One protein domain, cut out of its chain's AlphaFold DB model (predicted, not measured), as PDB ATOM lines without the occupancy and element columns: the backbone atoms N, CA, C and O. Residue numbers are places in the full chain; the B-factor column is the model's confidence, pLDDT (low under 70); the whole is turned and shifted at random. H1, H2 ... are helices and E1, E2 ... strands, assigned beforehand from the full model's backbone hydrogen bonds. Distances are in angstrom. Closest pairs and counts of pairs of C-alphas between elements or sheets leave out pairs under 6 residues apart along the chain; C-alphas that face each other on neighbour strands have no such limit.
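AT A GLANCE: This is residues 15 to 153 of the 210 residues of an uncharacterized protein of Rhizobacter sp. SG703 (UniProt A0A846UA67). A small antiparallel sheet of three strands, in the order E2, E1, E3, lies between two helices: the long H1 runs slantwise across one face and the shorter H4 covers part of the other, giving three layers. Long loops and two small helices, H2 and H3, surround this core; the loop round Asn 44 lies at one end of the longest axis, and the loops round Gly 63 and Lys 107 lie at the other. The printed part has 139 residues, with four named helices and three named strands in the order H1, E1, E2, H2, H3, H4, E3; the class is mixed, helices and strands, with under half of the residues in named elements. The whole is compact, with a radius of gyration of the C-alphas of 15.3 A and spans of 48 by 36 by 26 A.

HOW THE PARTS SIT: Start at H1, residues 15 to 34, which is on the sheet of E1, residues 54 to 60, E2, residues 68 to 73, and E3, residues 135 to 141. Its height over the sheet is 8.5 A, and its closest C-alphas to E1 are those of Leu 20 and Ser 56, 5.8 A apart. E1 and E2 form a hairpin; look for N 57 and O 70, 2.8 A apart, within hydrogen-bond range. On the other side of E1, E3 is antiparallel to it at 169 degrees, with N 58 and O 137 within hydrogen-bond range at 2.9 A. H2, residues 76 to 81, is not on the sheet; it is close to H1 but not clearly touching, with the C-alphas of Val 31 and Ala 78 closest at 6.9 A. H3, residues 92 to 95, is near H4, residues 120 to 128, and apart from H1 and H2. H4 is on the face opposite H1, at a height over the sheet of 7.8 A; its closest C-alphas to E2 are those of Ala 72 and Ala 120, 4.6 A apart. Every O i to N i+4 pair is within hydrogen-bond range in H2 and H4, and 15 of 16 are in H1; H3 is too short for such a pair.

IN THESE COORDINATES: Find C-alpha 15 at (40.334, 76.771, 29.466); from there H1 runs 29.1 A to C-alpha 34. E1 covers 20.2 A, E2 17.3 A and H4 12.6 A. E3 ends at C-alpha 141, at (39.918, 63.838, 40.034), after 19.7 A.

THE WHOLE: The C-alphas of Asn 44 and Gly 63 are the two farthest apart, 51.0 A. The printed part has no cut; the links H1 to E1 and H3 to H4 are long. Mean pLDDT of the printed part is 81.8, with residues 36 to 51, 105 to 107, 112 to 115 and 145 to 146 under 70.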
ATOM      1  N   THR A  15      40.847  77.756  30.433       79.94
ATOM      2  CA  THR A  15      40.334  76.771  29.466       79.94
ATOM      3  C   THR A  15      40.996  75.402  29.607       79.94
ATOM      4  O   THR A  15      40.373  74.388  29.309       79.94
ATOM      5  N   ASP A  16      42.238  75.346  30.101       92.94
ATOM      6  CA  ASP A  16      42.956  74.078  30.266       92.94
ATOM      7  C   ASP A  16      42.302  73.196  31.335       92.94
ATOM      8  O   ASP A  16      42.229  71.980  31.176       92.94
ATOM      9  N   CYS A  17      41.794  73.786  32.418       95.50
ATOM     10  CA  CYS A  17      41.143  73.025  33.481       95.50
ATOM     11  C   CYS A  17      39.807  72.419  33.045       95.50
ATOM     12  O   CYS A  17      39.513  71.281  33.412       95.50
ATOM     13  N   GLU A  18      39.028  73.147  32.244       94.62
ATOM     14  CA  GLU A  18      37.776  72.656  31.659       94.62
ATOM     15  C   GLU A  18      38.040  71.549  30.629       94.62
ATOM     16  O   GLU A  18      37.407  70.495  30.687       94.62
ATOM     17  N   GLU A  19      39.030  71.730  29.747       95.00
ATOM     18  CA  GLU A  19      39.463  70.702  28.791       95.00
ATOM     19  C   GLU A  19      39.891  69.418  29.517       95.00
ATOM     20  O   GLU A  19      39.447  68.315  29.194       95.00
ATOM     21  N   LEU A  20      40.737  69.551  30.543       96.69
ATOM     22  CA  LEU A  20      41.225  68.412  31.313       96.69
ATOM     23  C   LEU A  20      40.121  67.747  32.143       96.69
ATOM     24  O   LEU A  20      40.162  66.529  32.332       96.69
ATOM     25  N   GLN A  21      39.127  68.505  32.614       95.25
ATOM     26  CA  GLN A  21      37.935  67.931  33.232       95.25
ATOM     27  C   GLN A  21      37.131  67.112  32.220       95.25
ATOM     28  O   GLN A  21      36.825  65.956  32.511       95.25
ATOM     29  N   GLY A  22      36.857  67.660  31.032       94.44
ATOM     30  CA  GLY A  22      36.172  66.934  29.960       94.44
ATOM     31  C   GLY A  22      36.911  65.648  29.574       94.44
ATOM     32  O   GLY A  22      36.293  64.596  29.426       94.44
ATOM     33  N   ASN A  23      38.247  65.689  29.525       94.69
ATOM     34  CA  ASN A  23      39.076  64.499  29.312       94.69
ATOM     35  C   ASN A  23      38.906  63.460  30.433       94.69
ATOM     36  O   ASN A  23      38.768  62.269  30.151       94.69
ATOM     37  N   ASN A  24      38.895  63.881  31.704       94.19
ATOM     38  CA  ASN A  24      38.667  62.967  32.828       94.19
ATOM     39  C   ASN A  24      37.265  62.337  32.784       94.19
ATOM     40  O   ASN A  24      37.123  61.147  33.061       94.19
ATOM     41  N   GLU A  25      36.236  63.115  32.447       91.88
ATOM     42  CA  GLU A  25      34.846  62.656  32.345       91.88
ATOM     43  C   GLU A  25      34.657  61.673  31.188       91.88
ATOM     44  O   GLU A  25      34.200  60.555  31.419       91.88
ATOM     45  N   SER A  26      35.115  62.030  29.987       91.44
ATOM     46  CA  SER A  26      35.045  61.179  28.794       91.44
ATOM     47  C   SER A  26      35.753  59.835  28.998       91.44
ATOM     48  O   SER A  26      35.203  58.772  28.703       91.44
ATOM     49  N   ARG A  27      36.962  59.840  29.579       91.19
ATOM     50  CA  ARG A  27      37.680  58.590  29.875       91.19
ATOM     51  C   ARG A  27      36.989  57.764  30.951       91.19
ATOM     52  O   ARG A  27      37.025  56.539  30.879       91.19
ATOM     53  N   ARG A  28      36.366  58.406  31.941       88.62
ATOM     54  CA  ARG A  28      35.612  57.702  32.982       88.62
ATOM     55  C   ARG A  28      34.371  57.031  32.424       88.62
ATOM     56  O   ARG A  28      34.126  55.890  32.789       88.62
ATOM     57  N   GLU A  29      33.617  57.715  31.573       86.69
ATOM     58  CA  GLU A  29      32.461  57.140  30.883       86.69
ATOM     59  C   GLU A  29      32.890  55.900  30.090       86.69
ATOM     60  O   GLU A  29      32.354  54.812  30.293       86.69
ATOM     61  N   HIS A  30      33.976  56.021  29.320       84.44
ATOM     62  CA  HIS A  30      34.519  54.912  28.542       84.44
ATOM     63  C   HIS A  30      34.966  53.718  29.402       84.44
ATOM     64  O   HIS A  30      34.638  52.573  29.089       84.44
ATOM     65  N   VAL A  31      35.702  53.958  30.496       85.31
ATOM     66  CA  VAL A  31      36.117  52.888  31.425       85.31
ATOM     67  C   VAL A  31      34.912  52.279  32.116       85.31
ATOM     68  O   VAL A  31      34.821  51.056  32.221       85.31
ATOM     69  N   GLY A  32      34.002  53.131  32.583       77.75
ATOM     70  CA  GLY A  32      32.774  52.732  33.227       77.75
ATOM     71  C   GLY A  32      32.064  51.730  32.343       77.75
ATOM     72  O   GLY A  32      31.922  50.579  32.736       77.75
ATOM     73  N   ASP A  33      31.679  52.110  31.130       73.31
ATOM     74  CA  ASP A  33      30.873  51.272  30.235       73.31
ATOM     75  C   ASP A  33      31.444  49.896  29.914       73.31
ATOM     76  O   ASP A  33      30.691  48.992  29.556       73.31
ATOM     77  N   ASN A  34      32.741  49.708  30.129       71.31
ATOM     78  CA  ASN A  34      33.466  48.512  29.746       71.31
ATOM     79  C   ASN A  34      34.081  47.751  30.937       71.31
ATOM     80  O   ASN A  34      34.748  46.736  30.728       71.31
ATOM     81  N   THR A  35      33.883  48.199  32.185       70.19
ATOM     82  CA  THR A  35      34.442  47.543  33.383       70.19
ATOM     83  C   THR A  35      33.482  47.542  34.572       70.19
ATOM     84  O   THR A  35      32.613  48.394  34.701       70.19
ATOM     85  N   GLU A  36      33.669  46.608  35.507       64.81
ATOM     86  CA  GLU A  36      32.975  46.631  36.809       64.81
ATOM     87  C   GLU A  36      33.481  47.755  37.734       64.81
ATOM     88  O   GLU A  36      32.880  48.021  38.772       64.81
ATOM     89  N   ASP A  37      34.538  48.475  37.331       61.88
ATOM     90  CA  ASP A  37      35.121  49.623  38.042       61.88
ATOM     91  C   ASP A  37      34.166  50.850  38.045       61.88
ATOM     92  O   ASP A  37      34.508  51.915  38.553       61.88
ATOM     93  N   LYS A  38      32.928  50.719  37.524       54.38
ATOM     94  CA  LYS A  38      31.867  51.751  37.554       54.38
ATOM     95  C   LYS A  38      31.574  52.282  38.963       54.38
ATOM     96  O   LYS A  38      31.140  53.429  39.101       54.38
ATOM     97  N   ARG A  39      31.731  51.452  40.000       51.53
ATOM     98  CA  ARG A  39      31.190  51.722  41.340       51.53
ATOM     99  C   ARG A  39      32.217  51.421  42.421       51.53
ATOM    100  O   ARG A  39      32.563  50.267  42.658       51.53
ATOM    101  N   MET A  40      32.647  52.451  43.146       50.22
ATOM    102  CA  MET A  40      33.275  52.225  44.443       50.22
ATOM    103  C   MET A  40      32.179  51.926  45.461       50.22
ATOM    104  O   MET A  40      31.473  52.822  45.918       50.22
ATOM    105  N   VAL A  41      32.038  50.654  45.821       43.28
ATOM    106  CA  VAL A  41      31.195  50.251  46.947       43.28
ATOM    107  C   VAL A  41      31.895  50.722  48.220       43.28
ATOM    108  O   VAL A  41      33.004  50.276  48.533       43.28
ATOM    109  N   ASN A  42      31.291  51.662  48.952       48.88
ATOM    110  CA  ASN A  42      31.834  52.034  50.257       48.88
ATOM    111  C   ASN A  42      31.713  50.838  51.228       48.88
ATOM    112  O   ASN A  42      30.955  49.899  50.992       48.88
ATOM    113  N   LYS A  43      32.438  50.846  52.357       44.00
ATOM    114  CA  LYS A  43      32.402  49.735  53.340       44.00
ATOM    115  C   LYS A  43      31.003  49.428  53.913       44.00
ATOM    116  O   LYS A  43      30.846  48.408  54.573       44.00
ATOM    117  N   ASN A  44      30.019  50.291  53.661       50.66
ATOM    118  CA  ASN A  44      28.638  50.142  54.107       50.66
ATOM    119  C   ASN A  44      27.712  49.600  53.002       50.66
ATOM    120  O   ASN A  44      26.506  49.532  53.215       50.66
ATOM    121  N   GLY A  45      28.245  49.232  51.831       49.69
ATOM    122  CA  GLY A  45      27.452  48.693  50.725       49.69
ATOM    123  C   GLY A  45      26.601  49.732  49.988       49.69
ATOM    124  O   GLY A  45      25.756  49.344  49.189       49.69
ATOM    125  N   LEU A  46      26.797  51.031  50.247       46.31
ATOM    126  CA  LEU A  46      26.050  52.102  49.582       46.31
ATOM    127  C   LEU A  46      26.802  52.557  48.321       46.31
ATOM    128  O   LEU A  46      27.980  52.925  48.381       46.31
ATOM    129  N   GLU A  47      26.106  52.522  47.186       51.09
ATOM    130  CA  GLU A  47      26.580  52.923  45.853       51.09
ATOM    131  C   GLU A  47      26.559  54.451  45.672       51.09
ATOM    132  O   GLU A  47      25.921  54.960  44.761       51.09
ATOM    133  N   ASP A  48      27.224  55.210  46.544       45.69
ATOM    134  CA  ASP A  48      27.028  56.672  46.567       45.69
ATOM    135  C   ASP A  48      28.096  57.492  45.833       45.69
ATOM    136  O   ASP A  48      28.003  58.719  45.795       45.69
ATOM    137  N   GLN A  49      29.117  56.868  45.236       52.38
ATOM    138  CA  GLN A  49      30.114  57.617  44.465       52.38
ATOM    139  C   GLN A  49      30.450  56.939  43.146       52.38
ATOM    140  O   GLN A  49      31.099  55.895  43.094       52.38
ATOM    141  N   GLU A  50      30.020  57.579  42.060       58.28
ATOM    142  CA  GLU A  50      30.415  57.197  40.713       58.28
ATOM    143  C   GLU A  50      31.936  57.265  40.556       58.28
ATOM    144  O   GLU A  50      32.552  58.322  40.739       58.28
ATOM    145  N   GLY A  51      32.506  56.154  40.100       64.38
ATOM    146  CA  GLY A  51      33.727  56.136  39.315       64.38
ATOM    147  C   GLY A  51      35.055  56.084  40.058       64.38
ATOM    148  O   GLY A  51      35.175  56.142  41.279       64.38
ATOM    149  N   THR A  52      36.079  55.972  39.229       78.38
ATOM    150  CA  THR A  52      37.473  55.753  39.580       78.38
ATOM    151  C   THR A  52      38.273  57.054  39.558       78.38
ATOM    152  O   THR A  52      37.834  58.087  39.029       78.38
ATOM    153  N   THR A  53      39.479  56.995  40.128       88.44
ATOM    154  CA  THR A  53      40.431  58.104  40.068       88.44
ATOM    155  C   THR A  53      41.100  58.152  38.702       88.44
ATOM    156  O   THR A  53      41.812  57.223  38.308       88.44
ATOM    157  N   ILE A  54      40.893  59.270  38.012       92.62
ATOM    158  CA  ILE A  54      41.561  59.619  36.761       92.62
ATOM    159  C   ILE A  54      42.189  60.991  36.964       92.62
ATOM    160  O   ILE A  54      41.550  61.905  37.483       92.62
ATOM    161  N   SER A  55      43.439  61.127  36.545       95.75
ATOM    162  CA  SER A  55      44.100  62.425  36.468       95.75
ATOM    163  C   SER A  55      44.507  62.673  35.029       95.75
ATOM    164  O   SER A  55      44.952  61.754  34.337       95.75
ATOM    165  N   SER A  56      44.388  63.924  34.601       97.38
ATOM    166  CA  SER A  56      44.911  64.384  33.321       97.38
ATOM    167  C   SER A  56      45.872  65.538  33.535       97.38
ATOM    168  O   SER A  56      45.724  66.332  34.465       97.38
ATOM    169  N   CYS A  57      46.863  65.621  32.661       97.50
ATOM    170  CA  CYS A  57      47.874  66.654  32.637       97.50
ATOM    171  C   CYS A  57      48.015  67.184  31.217       97.50
ATOM    172  O   CYS A  57      48.306  66.416  30.301       97.50
ATOM    173  N   LYS A  58      47.883  68.497  31.051       96.62
ATOM    174  CA  LYS A  58      48.323  69.201  29.849       96.62
ATOM    175  C   LYS A  58      49.736  69.699  30.094       96.62
ATOM    176  O   LYS A  58      49.986  70.312  31.128       96.62
ATOM    177  N   PHE A  59      50.667  69.410  29.197       95.38
ATOM    178  CA  PHE A  59      52.058  69.812  29.351       95.38
ATOM    179  C   PHE A  59      52.641  70.365  28.055       95.38
ATOM    180  O   PHE A  59      52.293  69.930  26.957       95.38
ATOM    181  N   GLN A  60      53.541  71.331  28.197       94.56
ATOM    182  CA  GLN A  60      54.198  72.029  27.097       94.56
ATOM    183  C   GLN A  60      55.705  72.129  27.384       94.56
ATOM    184  O   GLN A  60      56.078  72.600  28.468       94.56
ATOM    185  N   PRO A  61      56.580  71.701  26.454       90.19
ATOM    186  CA  PRO A  61      58.023  71.889  26.580       90.19
ATOM    187  C   PRO A  61      58.420  73.362  26.685       90.19
ATOM    188  O   PRO A  61      57.776  74.235  26.099       90.19
ATOM    189  N   ALA A  62      59.517  73.645  27.389       80.25
ATOM    190  CA  ALA A  62      60.074  74.992  27.452       80.25
ATOM    191  C   ALA A  62      60.405  75.504  26.035       80.25
ATOM    192  O   ALA A  62      61.275  74.961  25.361       80.25
ATOM    193  N   GLY A  63      59.701  76.547  25.586       78.00
ATOM    194  CA  GLY A  63      59.901  77.155  24.266       78.00
ATOM    195  C   GLY A  63      59.247  76.418  23.091       78.00
ATOM    196  O   GLY A  63      59.433  76.843  21.955       78.00
ATOM    197  N   GLY A  64      58.496  75.341  23.336       82.19
ATOM    198  CA  GLY A  64      57.642  74.727  22.316       82.19
ATOM    199  C   GLY A  64      56.280  75.413  22.256       82.19
ATOM    200  O   GLY A  64      55.810  75.883  23.285       82.19
ATOM    201  N   ASP A  65      55.626  75.431  21.094       80.00
ATOM    202  CA  ASP A  65      54.283  76.022  20.924       80.00
ATOM    203  C   ASP A  65      53.145  74.997  21.075       80.00
ATOM    204  O   ASP A  65      51.982  75.367  21.232       80.00
ATOM    205  N   THR A  66      53.468  73.701  21.057       86.44
ATOM    206  CA  THR A  66      52.477  72.620  21.100       86.44
ATOM    207  C   THR A  66      52.352  72.048  22.508       86.44
ATOM    208  O   THR A  66      53.324  71.537  23.069       86.44
ATOM    209  N   ALA A  67      51.141  72.098  23.061       90.94
ATOM    210  CA  ALA A  67      50.787  71.398  24.290       90.94
ATOM    211  C   ALA A  67      50.250  69.990  23.981       90.94
ATOM    212  O   ALA A  67      49.513  69.796  23.016       90.94
ATOM    213  N   THR A  68      50.594  69.026  24.832       93.56
ATOM    214  CA  THR A  68      50.132  67.634  24.758       93.56
ATOM    215  C   THR A  68      49.373  67.277  26.030       93.56
ATOM    216  O   THR A  68      49.713  67.750  27.113       93.56
ATOM    217  N   CYS A  69      48.361  66.418  25.915       94.88
ATOM    218  CA  CYS A  69      47.600  65.912  27.054       94.88
ATOM    219  C   CYS A  69      47.972  64.451  27.348       94.88
ATOM    220  O   CYS A  69      47.953  63.600  26.462       94.88
ATOM    221  N   ALA A  70      48.279  64.159  28.609       95.94
ATOM    222  CA  ALA A  70      48.448  62.815  29.145       95.94
ATOM    223  C   ALA A  70      47.366  62.550  30.189       95.94
ATOM    224  O   ALA A  70      47.079  63.406  31.022       95.94
ATOM    225  N   SER A  71      46.803  61.347  30.189       96.88
ATOM    226  CA  SER A  71      45.854  60.915  31.214       96.88
ATOM    227  C   SER A  71      46.271  59.567  31.767       96.88
ATOM    228  O   SER A  71      46.781  58.725  31.030       96.88
ATOM    229  N   ALA A  72      46.019  59.342  33.048       94.81
ATOM    230  CA  ALA A  72      46.258  58.062  33.693       94.81
ATOM    231  C   ALA A  72      45.115  57.708  34.637       94.81
ATOM    232  O   ALA A  72      44.420  58.578  35.165       94.81
ATOM    233  N   HIS A  73      44.958  56.411  34.867       91.69
ATOM    234  CA  HIS A  73      43.975  55.849  35.773       91.69
ATOM    235  C   HIS A  73      44.686  55.224  36.977       91.69
ATOM    236  O   HIS A  73      45.763  54.646  36.860       91.69
ATOM    237  N   SER A  74      44.072  55.260  38.157       86.12
ATOM    238  CA  SER A  74      44.655  54.635  39.355       86.12
ATOM    239  C   SER A  74      44.603  53.095  39.371       86.12
ATOM    240  O   SER A  74      45.024  52.483  40.347       86.12
ATOM    241  N   SER A  75      44.046  52.452  38.337       83.44
ATOM    242  CA  SER A  75      43.733  51.013  38.295       83.44
ATOM    243  C   SER A  75      44.593  50.364  37.224       83.44
ATOM    244  O   SER A  75      44.503  50.736  36.055       83.44
ATOM    245  N   GLY A  76      45.429  49.395  37.607       80.81
ATOM    246  CA  GLY A  76      46.259  48.651  36.651       80.81
ATOM    247  C   GLY A  76      45.418  47.955  35.580       80.81
ATOM    248  O   GLY A  76      45.747  48.028  34.401       80.81
ATOM    249  N   ARG A  77      44.261  47.408  35.976       82.25
ATOM    250  CA  ARG A  77      43.307  46.764  35.068       82.25
ATOM    251  C   ARG A  77      42.785  47.721  33.994       82.25
ATOM    252  O   ARG A  77      42.704  47.340  32.833       82.25
ATOM    253  N   ALA A  78      42.470  48.969  34.350       85.38
ATOM    254  CA  ALA A  78      42.029  49.961  33.369       85.38
ATOM    255  C   ALA A  78      43.134  50.289  32.344       85.38
ATOM    256  O   ALA A  78      42.843  50.450  31.164       85.38
ATOM    257  N   HIS A  79      44.406  50.323  32.757       84.31
ATOM    258  CA  HIS A  79      45.523  50.494  31.817       84.31
ATOM    259  C   HIS A  79      45.687  49.299  30.869       84.31
ATOM    260  O   HIS A  79      45.969  49.498  29.692       84.31
ATOM    261  N   GLU A  80      45.499  48.075  31.364       85.94
ATOM    262  CA  GLU A  80      45.567  46.857  30.544       85.94
ATOM    263  C   GLU A  80      44.418  46.782  29.530       85.94
ATOM    264  O   GLU A  80      44.626  46.376  28.389       85.94
ATOM    265  N   MET A  81      43.213  47.203  29.927       86.50
ATOM    266  CA  MET A  81      42.025  47.166  29.070       86.50
ATOM    267  C   MET A  81      41.962  48.325  28.067       86.50
ATOM    268  O   MET A  81      41.459  48.138  26.961       86.50
ATOM    269  N   PHE A  82      42.483  49.506  28.421       90.12
ATOM    270  CA  PHE A  82      42.412  50.715  27.589       90.12
ATOM    271  C   PHE A  82      43.799  51.345  27.346       90.12
ATOM    272  O   PHE A  82      44.016  52.519  27.668       90.12
ATOM    273  N   PRO A  83      44.753  50.613  26.740       90.62
ATOM    274  CA  PRO A  83      46.134  51.076  26.585       90.62
ATOM    275  C   PRO A  83      46.281  52.290  25.653       90.62
ATOM    276  O   PRO A  83      47.271  53.007  25.736       90.62
ATOM    277  N   SER A  84      45.304  52.554  24.777       92.00
ATOM    278  CA  SER A  84      45.276  53.757  23.928       92.00
ATOM    279  C   SER A  84      44.728  54.996  24.642       92.00
ATOM    280  O   SER A  84      44.885  56.111  24.149       92.00
ATOM    281  N   GLN A  85      44.068  54.815  25.788       92.25
ATOM    282  CA  GLN A  85      43.441  55.899  26.542       92.25
ATOM    283  C   GLN A  85      44.359  56.431  27.643       92.25
ATOM    284  O   GLN A  85      44.318  57.613  27.978       92.25
ATOM    285  N   PHE A  86      45.205  55.587  28.221       94.62
ATOM    286  CA  PHE A  86      46.029  55.987  29.350       94.62
ATOM    287  C   PHE A  86      47.508  55.838  29.047       94.62
ATOM    288  O   PHE A  86      47.936  54.858  28.443       94.62
ATOM    289  N   VAL A  87      48.306  56.791  29.525       93.81
ATOM    290  CA  VAL A  87      49.760  56.660  29.448       93.81
ATOM    291  C   VAL A  87      50.203  55.440  30.257       93.81
ATOM    292  O   VAL A  87      49.695  55.231  31.354       93.81
ATOM    293  N   PRO A  88      51.131  54.604  29.773       85.50
ATOM    294  CA  PRO A  88      51.462  53.343  30.442       85.50
ATOM    295  C   PRO A  88      52.002  53.552  31.870       85.50
ATOM    296  O   PRO A  88      51.708  52.759  32.771       85.50
ATOM    297  N   GLY A  89      52.721  54.658  32.090       85.00
ATOM    298  CA  GLY A  89      53.471  54.934  33.312       85.00
ATOM    299  C   GLY A  89      54.698  54.033  33.454       85.00
ATOM    300  O   GLY A  89      55.165  53.450  32.475       85.00
ATOM    301  N   GLY A  90      55.225  53.917  34.674       80.81
ATOM    302  CA  GLY A  90      56.412  53.121  34.954       80.81
ATOM    303  C   GLY A  90      56.188  51.614  34.790       80.81
ATOM    304  O   GLY A  90      55.106  51.072  35.052       80.81
ATOM    305  N   GLY A  91      57.251  50.913  34.387       81.50
ATOM    306  CA  GLY A  91      57.284  49.448  34.340       81.50
ATOM    307  C   GLY A  91      57.102  48.795  35.719       81.50
ATOM    308  O   GLY A  91      57.069  49.471  36.747       81.50
ATOM    309  N   GLU A  92      56.999  47.462  35.753       80.38
ATOM    310  CA  GLU A  92      56.813  46.671  36.991       80.38
ATOM    311  C   GLU A  92      57.851  47.003  38.074       80.38
ATOM    312  O   GLU A  92      57.514  47.088  39.253       80.38
ATOM    313  N   GLU A  93      59.095  47.256  37.665       81.75
ATOM    314  CA  GLU A  93      60.194  47.633  38.555       81.75
ATOM    315  C   GLU A  93      59.904  48.943  39.293       81.75
ATOM    316  O   GLU A  93      59.924  48.993  40.524       81.75
ATOM    317  N   VAL A  94      59.559  49.996  38.546       80.00
ATOM    318  CA  VAL A  94      59.184  51.298  39.111       80.00
ATOM    319  C   VAL A  94      57.946  51.139  39.993       80.00
ATOM    320  O   VAL A  94      57.912  51.593  41.138       80.00
ATOM    321  N   ARG A  95      56.948  50.381  39.524       76.31
ATOM    322  CA  ARG A  95      55.736  50.102  40.302       76.31
ATOM    323  C   ARG A  95      56.031  49.355  41.604       76.31
ATOM    324  O   ARG A  95      55.387  49.623  42.615       76.31
ATOM    325  N   SER A  96      57.059  48.515  41.628       77.19
ATOM    326  CA  SER A  96      57.513  47.787  42.815       77.19
ATOM    327  C   SER A  96      58.313  48.633  43.810       77.19
ATOM    328  O   SER A  96      58.664  48.132  44.878       77.19
ATOM    329  N   GLY A  97      58.523  49.922  43.520       74.25
ATOM    330  CA  GLY A  97      59.215  50.874  44.389       74.25
ATOM    331  C   GLY A  97      60.654  51.175  43.972       74.25
ATOM    332  O   GLY A  97      61.337  51.895  44.706       74.25
ATOM    333  N   ASN A  98      61.110  50.656  42.825       80.75
ATOM    334  CA  ASN A  98      62.396  51.040  42.246       80.75
ATOM    335  C   ASN A  98      62.313  52.432  41.625       80.75
ATOM    336  O   ASN A  98      61.234  52.945  41.345       80.75
ATOM    337  N   GLU A  99      63.460  53.070  41.446       83.44
ATOM    338  CA  GLU A  99      63.505  54.474  41.063       83.44
ATOM    339  C   GLU A  99      63.054  54.709  39.612       83.44
ATOM    340  O   GLU A  99      63.460  53.990  38.693       83.44
ATOM    341  N   ALA A 100      62.245  55.749  39.416       77.44
ATOM    342  CA  ALA A 100      61.796  56.229  38.117       77.44
ATOM    343  C   ALA A 100      62.778  57.250  37.533       77.44
ATOM    344  O   ALA A 100      63.420  58.006  38.272       77.44
ATOM    345  N   VAL A 101      62.850  57.305  36.203       79.56
ATOM    346  CA  VAL A 101      63.470  58.423  35.484       79.56
ATOM    347  C   VAL A 101      62.405  59.509  35.365       79.56
ATOM    348  O   VAL A 101      61.413  59.300  34.677       79.56
ATOM    349  N   MET A 102      62.588  60.615  36.087       77.75
ATOM    350  CA  MET A 102      61.652  61.753  36.072       77.75
ATOM    351  C   MET A 102      62.321  63.058  35.621       77.75
ATOM    352  O   MET A 102      61.646  63.954  35.136       77.75
ATOM    353  N   CYS A 103      63.642  63.184  35.787       79.88
ATOM    354  CA  CYS A 103      64.405  64.342  35.330       79.88
ATOM    355  C   CYS A 103      65.553  63.889  34.421       79.88
ATOM    356  O   CYS A 103      66.039  62.764  34.539       79.88
ATOM    357  N   SER A 104      66.046  64.796  33.576       72.44
ATOM    358  CA  SER A 104      67.217  64.561  32.726       72.44
ATOM    359  C   SER A 104      68.452  64.124  33.524       72.44
ATOM    360  O   SER A 104      68.761  64.712  34.568       72.44
ATOM    361  N   GLY A 105      69.212  63.177  32.969       68.38
ATOM    362  CA  GLY A 105      70.477  62.682  33.521       68.38
ATOM    363  C   GLY A 105      70.310  61.471  34.445       68.38
ATOM    364  O   GLY A 105      69.329  60.742  34.364       68.38
ATOM    365  N   ASP A 106      71.262  61.270  35.360       62.88
ATOM    366  CA  ASP A 106      71.267  60.137  36.306       62.88
ATOM    367  C   ASP A 106      70.318  60.331  37.505       62.88
ATOM    368  O   ASP A 106      70.386  59.609  38.503       62.88
ATOM    369  N   LYS A 107      69.434  61.332  37.437       67.50
ATOM    370  CA  LYS A 107      68.508  61.672  38.515       67.50
ATOM    371  C   LYS A 107      67.329  60.715  38.523       67.50
ATOM    372  O   LYS A 107      66.320  60.895  37.839       67.50
ATOM    373  N   ARG A 108      67.488  59.677  39.328       75.25
ATOM    374  CA  ARG A 108      66.459  58.692  39.610       75.25
ATOM    375  C   ARG A 108      65.749  59.055  40.906       75.25
ATOM    376  O   ARG A 108      66.381  59.372  41.913       75.25
ATOM    377  N   HIS A 109      64.423  59.009  40.886       71.88
ATOM    378  CA  HIS A 109      63.614  59.333  42.054       71.88
ATOM    379  C   HIS A 109      62.822  58.121  42.487       71.88
ATOM    380  O   HIS A 109      62.161  57.468  41.681       71.88
ATOM    381  N   LYS A 110      62.852  57.832  43.789       74.06
ATOM    382  CA  LYS A 110      61.955  56.829  44.352       74.06
ATOM    383  C   LYS A 110      60.518  57.270  44.074       74.06
ATOM    384  O   LYS A 110      60.140  58.357  44.531       74.06
ATOM    385  N   PRO A 111      59.720  56.458  43.361       70.75
ATOM    386  CA  PRO A 111      58.323  56.763  43.154       70.75
ATOM    387  C   PRO A 111      57.632  56.811  44.518       70.75
ATOM    388  O   PRO A 111      58.145  56.280  45.517       70.75
ATOM    389  N   PRO A 112      56.456  57.445  44.605       69.31
ATOM    390  CA  PRO A 112      55.645  57.320  45.803       69.31
ATOM    391  C   PRO A 112      55.474  55.816  46.122       69.31
ATOM    392  O   PRO A 112      55.195  55.028  45.227       69.31
ATOM    393  N   TYR A 113      55.738  55.424  47.380       69.00
ATOM    394  CA  TYR A 113      55.857  54.036  47.894       69.00
ATOM    395  C   TYR A 113      55.022  52.986  47.138       69.00
ATOM    396  O   TYR A 113      53.864  53.273  46.907       69.00
ATOM    397  N   LYS A 114      55.533  51.768  46.873       64.81
ATOM    398  CA  LYS A 114      54.964  50.655  46.054       64.81
ATOM    399  C   LYS A 114      53.468  50.677  45.667       64.81
ATOM    400  O   LYS A 114      53.139  50.404  44.527       64.81
ATOM    401  N   GLN A 115      52.532  50.936  46.579       61.53
ATOM    402  CA  GLN A 115      51.100  51.024  46.229       61.53
ATOM    403  C   GLN A 115      50.725  52.314  45.475       61.53
ATOM    404  O   GLN A 115      49.769  52.339  44.708       61.53
ATOM    405  N   LYS A 116      51.481  53.387  45.700       75.19
ATOM    406  CA  LYS A 116      51.248  54.745  45.212       75.19
ATOM    407  C   LYS A 116      51.952  55.055  43.892       75.19
ATOM    408  O   LYS A 116      51.557  55.999  43.220       75.19
ATOM    409  N   SER A 117      52.941  54.263  43.488       73.50
ATOM    410  CA  SER A 117      53.530  54.298  42.138       73.50
ATOM    411  C   SER A 117      52.474  54.019  41.057       73.50
ATOM    412  O   SER A 117      52.583  54.490  39.934       73.50
ATOM    413  N   GLY A 118      51.399  53.305  41.413       81.12
ATOM    414  CA  GLY A 118      50.233  53.094  40.560       81.12
ATOM    415  C   GLY A 118      49.252  54.270  40.494       81.12
ATOM    416  O   GLY A 118      48.283  54.173  39.741       81.12
ATOM    417  N   HIS A 119      49.460  55.352  41.257       89.06
ATOM    418  CA  HIS A 119      48.599  56.534  41.200       89.06
ATOM    419  C   HIS A 119      48.683  57.208  39.829       89.06
ATOM    420  O   HIS A 119      49.728  57.197  39.177       89.06
ATOM    421  N   ALA A 120      47.586  57.839  39.414       92.75
ATOM    422  CA  ALA A 120      47.492  58.472  38.106       92.75
ATOM    423  C   ALA A 120      48.576  59.550  37.909       92.75
ATOM    424  O   ALA A 120      49.233  59.585  36.874       92.75
ATOM    425  N   GLU A 121      48.836  60.378  38.922       93.12
ATOM    426  CA  GLU A 121      49.867  61.418  38.855       93.12
ATOM    427  C   GLU A 121      51.266  60.815  38.684       93.12
ATOM    428  O   GLU A 121      52.041  61.297  37.864       93.12
ATOM    429  N   ALA A 122      51.574  59.738  39.417       91.19
ATOM    430  CA  ALA A 122      52.866  59.058  39.323       91.19
ATOM    431  C   ALA A 122      53.080  58.461  37.926       91.19
ATOM    432  O   ALA A 122      54.122  58.683  37.318       91.19
ATOM    433  N   ARG A 123      52.053  57.809  37.371       91.50
ATOM    434  CA  ARG A 123      52.088  57.271  36.004       91.50
ATOM    435  C   ARG A 123      52.284  58.352  34.947       91.50
ATOM    436  O   ARG A 123      52.979  58.108  33.967       91.50
ATOM    437  N   ILE A 124      51.677  59.526  35.125       93.81
ATOM    438  CA  ILE A 124      51.893  60.657  34.215       93.81
ATOM    439  C   ILE A 124      53.359  61.085  34.253       93.81
ATOM    440  O   ILE A 124      53.961  61.201  33.193       93.81
ATOM    441  N   PHE A 125      53.949  61.262  35.438       91.94
ATOM    442  CA  PHE A 125      55.370  61.607  35.543       91.94
ATOM    443  C   PHE A 125      56.280  60.537  34.941       91.94
ATOM    444  O   PHE A 125      57.156  60.874  34.151       91.94
ATOM    445  N   ASP A 126      56.031  59.259  35.225       89.38
ATOM    446  CA  ASP A 126      56.812  58.168  34.637       89.38
ATOM    447  C   ASP A 126      56.736  58.166  33.100       89.38
ATOM    448  O   ASP A 126      57.719  57.875  32.425       89.38
ATOM    449  N   ALA A 127      55.569  58.493  32.534       90.12
ATOM    450  CA  ALA A 127      55.376  58.558  31.088       90.12
ATOM    451  C   ALA A 127      56.061  59.767  30.435       90.12
ATOM    452  O   ALA A 127      56.370  59.720  29.245       90.12
ATOM    453  N   LEU A 128      56.293  60.845  31.188       89.81
ATOM    454  CA  LEU A 128      57.045  62.006  30.708       89.81
ATOM    455  C   LEU A 128      58.548  61.723  30.631       89.81
ATOM    456  O   LEU A 128      59.234  62.363  29.832       89.81
ATOM    457  N   GLY A 129      59.037  60.747  31.398       88.06
ATOM    458  CA  GLY A 129      60.418  60.289  31.349       88.06
ATOM    459  C   GLY A 129      61.398  61.354  31.833       88.06
ATOM    460  O   GLY A 129      61.250  61.900  32.918       88.06
ATOM    461  N   ASP A 130      62.422  61.644  31.036       89.31
ATOM    462  CA  ASP A 130      63.549  62.511  31.403       89.31
ATOM    463  C   ASP A 130      63.371  63.987  30.997       89.31
ATOM    464  O   ASP A 130      64.314  64.784  31.063       89.31
ATOM    465  N   GLN A 131      62.160  64.371  30.588       89.81
ATOM    466  CA  GLN A 131      61.845  65.740  30.196       89.81
ATOM    467  C   GLN A 131      62.045  66.727  31.357       89.81
ATOM    468  O   GLN A 131      61.816  66.424  32.523       89.81
ATOM    469  N   THR A 132      62.454  67.956  31.040       91.94
ATOM    470  CA  THR A 132      62.685  69.032  32.020       91.94
ATOM    471  C   THR A 132      62.083  70.348  31.540       91.94
ATOM    472  O   THR A 132      61.753  70.505  30.364       91.94
ATOM    473  N   GLY A 133      61.862  71.294  32.456       92.62
ATOM    474  CA  GLY A 133      61.372  72.633  32.108       92.62
ATOM    475  C   GLY A 133      59.925  72.692  31.602       92.62
ATOM    476  O   GLY A 133      59.498  73.726  31.099       92.62
ATOM    477  N   LEU A 134      59.170  71.592  31.701       94.31
ATOM    478  CA  LEU A 134      57.769  71.546  31.282       94.31
ATOM    479  C   LEU A 134      56.894  72.530  32.066       94.31
ATOM    480  O   LEU A 134      56.997  72.629  33.289       94.31
ATOM    481  N   LYS A 135      55.969  73.181  31.360       95.69
ATOM    482  CA  LYS A 135      54.801  73.839  31.959       95.69
ATOM    483  C   LYS A 135      53.655  72.844  31.983       95.69
ATOM    484  O   LYS A 135      53.323  72.302  30.935       95.69
ATOM    485  N   MET A 136      53.087  72.585  33.155       96.38
ATOM    486  CA  MET A 136      52.166  71.474  33.386       96.38
ATOM    487  C   MET A 136      50.917  71.936  34.131       96.38
ATOM    488  O   MET A 136      51.022  72.498  35.217       96.38
ATOM    489  N   VAL A 137      49.736  71.643  33.601       97.50
ATOM    490  CA  VAL A 137      48.451  71.859  34.277       97.50
ATOM    491  C   VAL A 137      47.832  70.500  34.563       97.50
ATOM    492  O   VAL A 137      47.570  69.739  33.634       97.50
ATOM    493  N   PHE A 138      47.596  70.183  35.835       98.00
ATOM    494  CA  PHE A 138      46.944  68.945  36.257       98.00
ATOM    495  C   PHE A 138      45.490  69.187  36.665       98.00
ATOM    496  O   PHE A 138      45.202  70.028  37.520       98.00
ATOM    497  N   LYS A 139      44.592  68.342  36.152       97.50
ATOM    498  CA  LYS A 139      43.265  68.099  36.723       97.50
ATOM    499  C   LYS A 139      43.266  66.721  37.370       97.50
ATOM    500  O   LYS A 139      43.141  65.695  36.695       97.50
ATOM    501  N   ILE A 140      43.440  66.715  38.683       96.19
ATOM    502  CA  ILE A 140      43.332  65.516  39.514       96.19
ATOM    503  C   ILE A 140      41.854  65.344  39.845       96.19
ATOM    504  O   ILE A 140      41.249  66.282  40.339       96.19
ATOM    505  N   ASP A 141      41.269  64.181  39.578       92.50
ATOM    506  CA  ASP A 141      39.918  63.838  40.034       92.50
ATOM    507  C   ASP A 141      40.033  62.593  40.914       92.50
ATOM    508  O   ASP A 141      39.795  61.457  40.484       92.50
ATOM    509  N   TRP A 142      40.514  62.813  42.142       87.44
ATOM    510  CA  TRP A 142      40.673  61.761  43.130       87.44
ATOM    511  C   TRP A 142      39.310  61.409  43.715       87.44
ATOM    512  O   TRP A 142      38.643  62.226  44.354       87.44
ATOM    513  N   ARG A 143      38.910  60.158  43.501       85.00
ATOM    514  CA  ARG A 143      37.686  59.567  44.034       85.00
ATOM    515  C   ARG A 143      38.104  58.445  44.977       85.00
ATOM    516  O   ARG A 143      38.462  57.369  44.497       85.00
ATOM    517  N   PRO A 144      38.149  58.688  46.296       72.50
ATOM    518  CA  PRO A 144      38.460  57.654  47.272       72.50
ATOM    519  C   PRO A 144      37.219  56.819  47.614       72.50
ATOM    520  O   PRO A 144      36.102  57.326  47.632       72.50
ATOM    521  N   SER A 145      37.405  55.548  47.983       67.62
ATOM    522  CA  SER A 145      36.296  54.681  48.431       67.62
ATOM    523  C   SER A 145      35.635  55.153  49.735       67.62
ATOM    524  O   SER A 145      34.566  54.669  50.113       67.62
ATOM    525  N   GLN A 146      36.282  56.085  50.441       67.00
ATOM    526  CA  GLN A 146      35.781  56.772  51.626       67.00
ATOM    527  C   GLN A 146      36.169  58.254  51.567       67.00
ATOM    528  O   GLN A 146      37.336  58.574  51.347       67.00
ATOM    529  N   GLY A 147      35.219  59.149  51.844       74.25
ATOM    530  CA  GLY A 147      35.422  60.603  51.778       74.25
ATOM    531  C   GLY A 147      34.837  61.221  50.509       74.25
ATOM    532  O   GLY A 147      34.200  60.526  49.731       74.25
ATOM    533  N   GLY A 148      34.985  62.534  50.331       80.50
ATOM    534  CA  GLY A 148      34.512  63.236  49.134       80.50
ATOM    535  C   GLY A 148      35.512  63.178  47.978       80.50
ATOM    536  O   GLY A 148      36.692  62.875  48.181       80.50
ATOM    537  N   ARG A 149      35.040  63.528  46.775       86.06
ATOM    538  CA  ARG A 149      35.911  63.820  45.628       86.06
ATOM    539  C   ARG A 149      36.925  64.902  46.006       86.06
ATOM    540  O   ARG A 149      36.623  65.786  46.807       86.06
ATOM    541  N   SER A 150      38.121  64.825  45.438       89.06
ATOM    542  CA  SER A 150      39.215  65.731  45.767       89.06
ATOM    543  C   SER A 150      40.060  66.044  44.539       89.06
ATOM    544  O   SER A 150      40.490  65.143  43.823       89.06
ATOM    545  N   ASN A 151      40.358  67.327  44.340       93.31
ATOM    546  CA  ASN A 151      41.308  67.787  43.326       93.31
ATOM    547  C   ASN A 151      42.751  67.873  43.865       93.31
ATOM    548  O   ASN A 151      43.650  68.400  43.209       93.31
ATOM    549  N   LEU A 152      42.987  67.383  45.087       94.75
ATOM    550  CA  LEU A 152      44.295  67.427  45.730       94.75
ATOM    551  C   LEU A 152      45.092  66.150  45.455       94.75
ATOM    552  O   LEU A 152      44.567  65.056  45.682       94.75
ATOM    553  N   PRO A 153      46.391  66.262  45.130       93.88
ATOM    554  CA  PRO A 153      47.261  65.099  45.121       93.88
ATOM    555  C   PRO A 153      47.361  64.530  46.537       93.88
ATOM    556  O   PRO A 153      47.332  65.267  47.531       93.88
TER     557      PRO A 153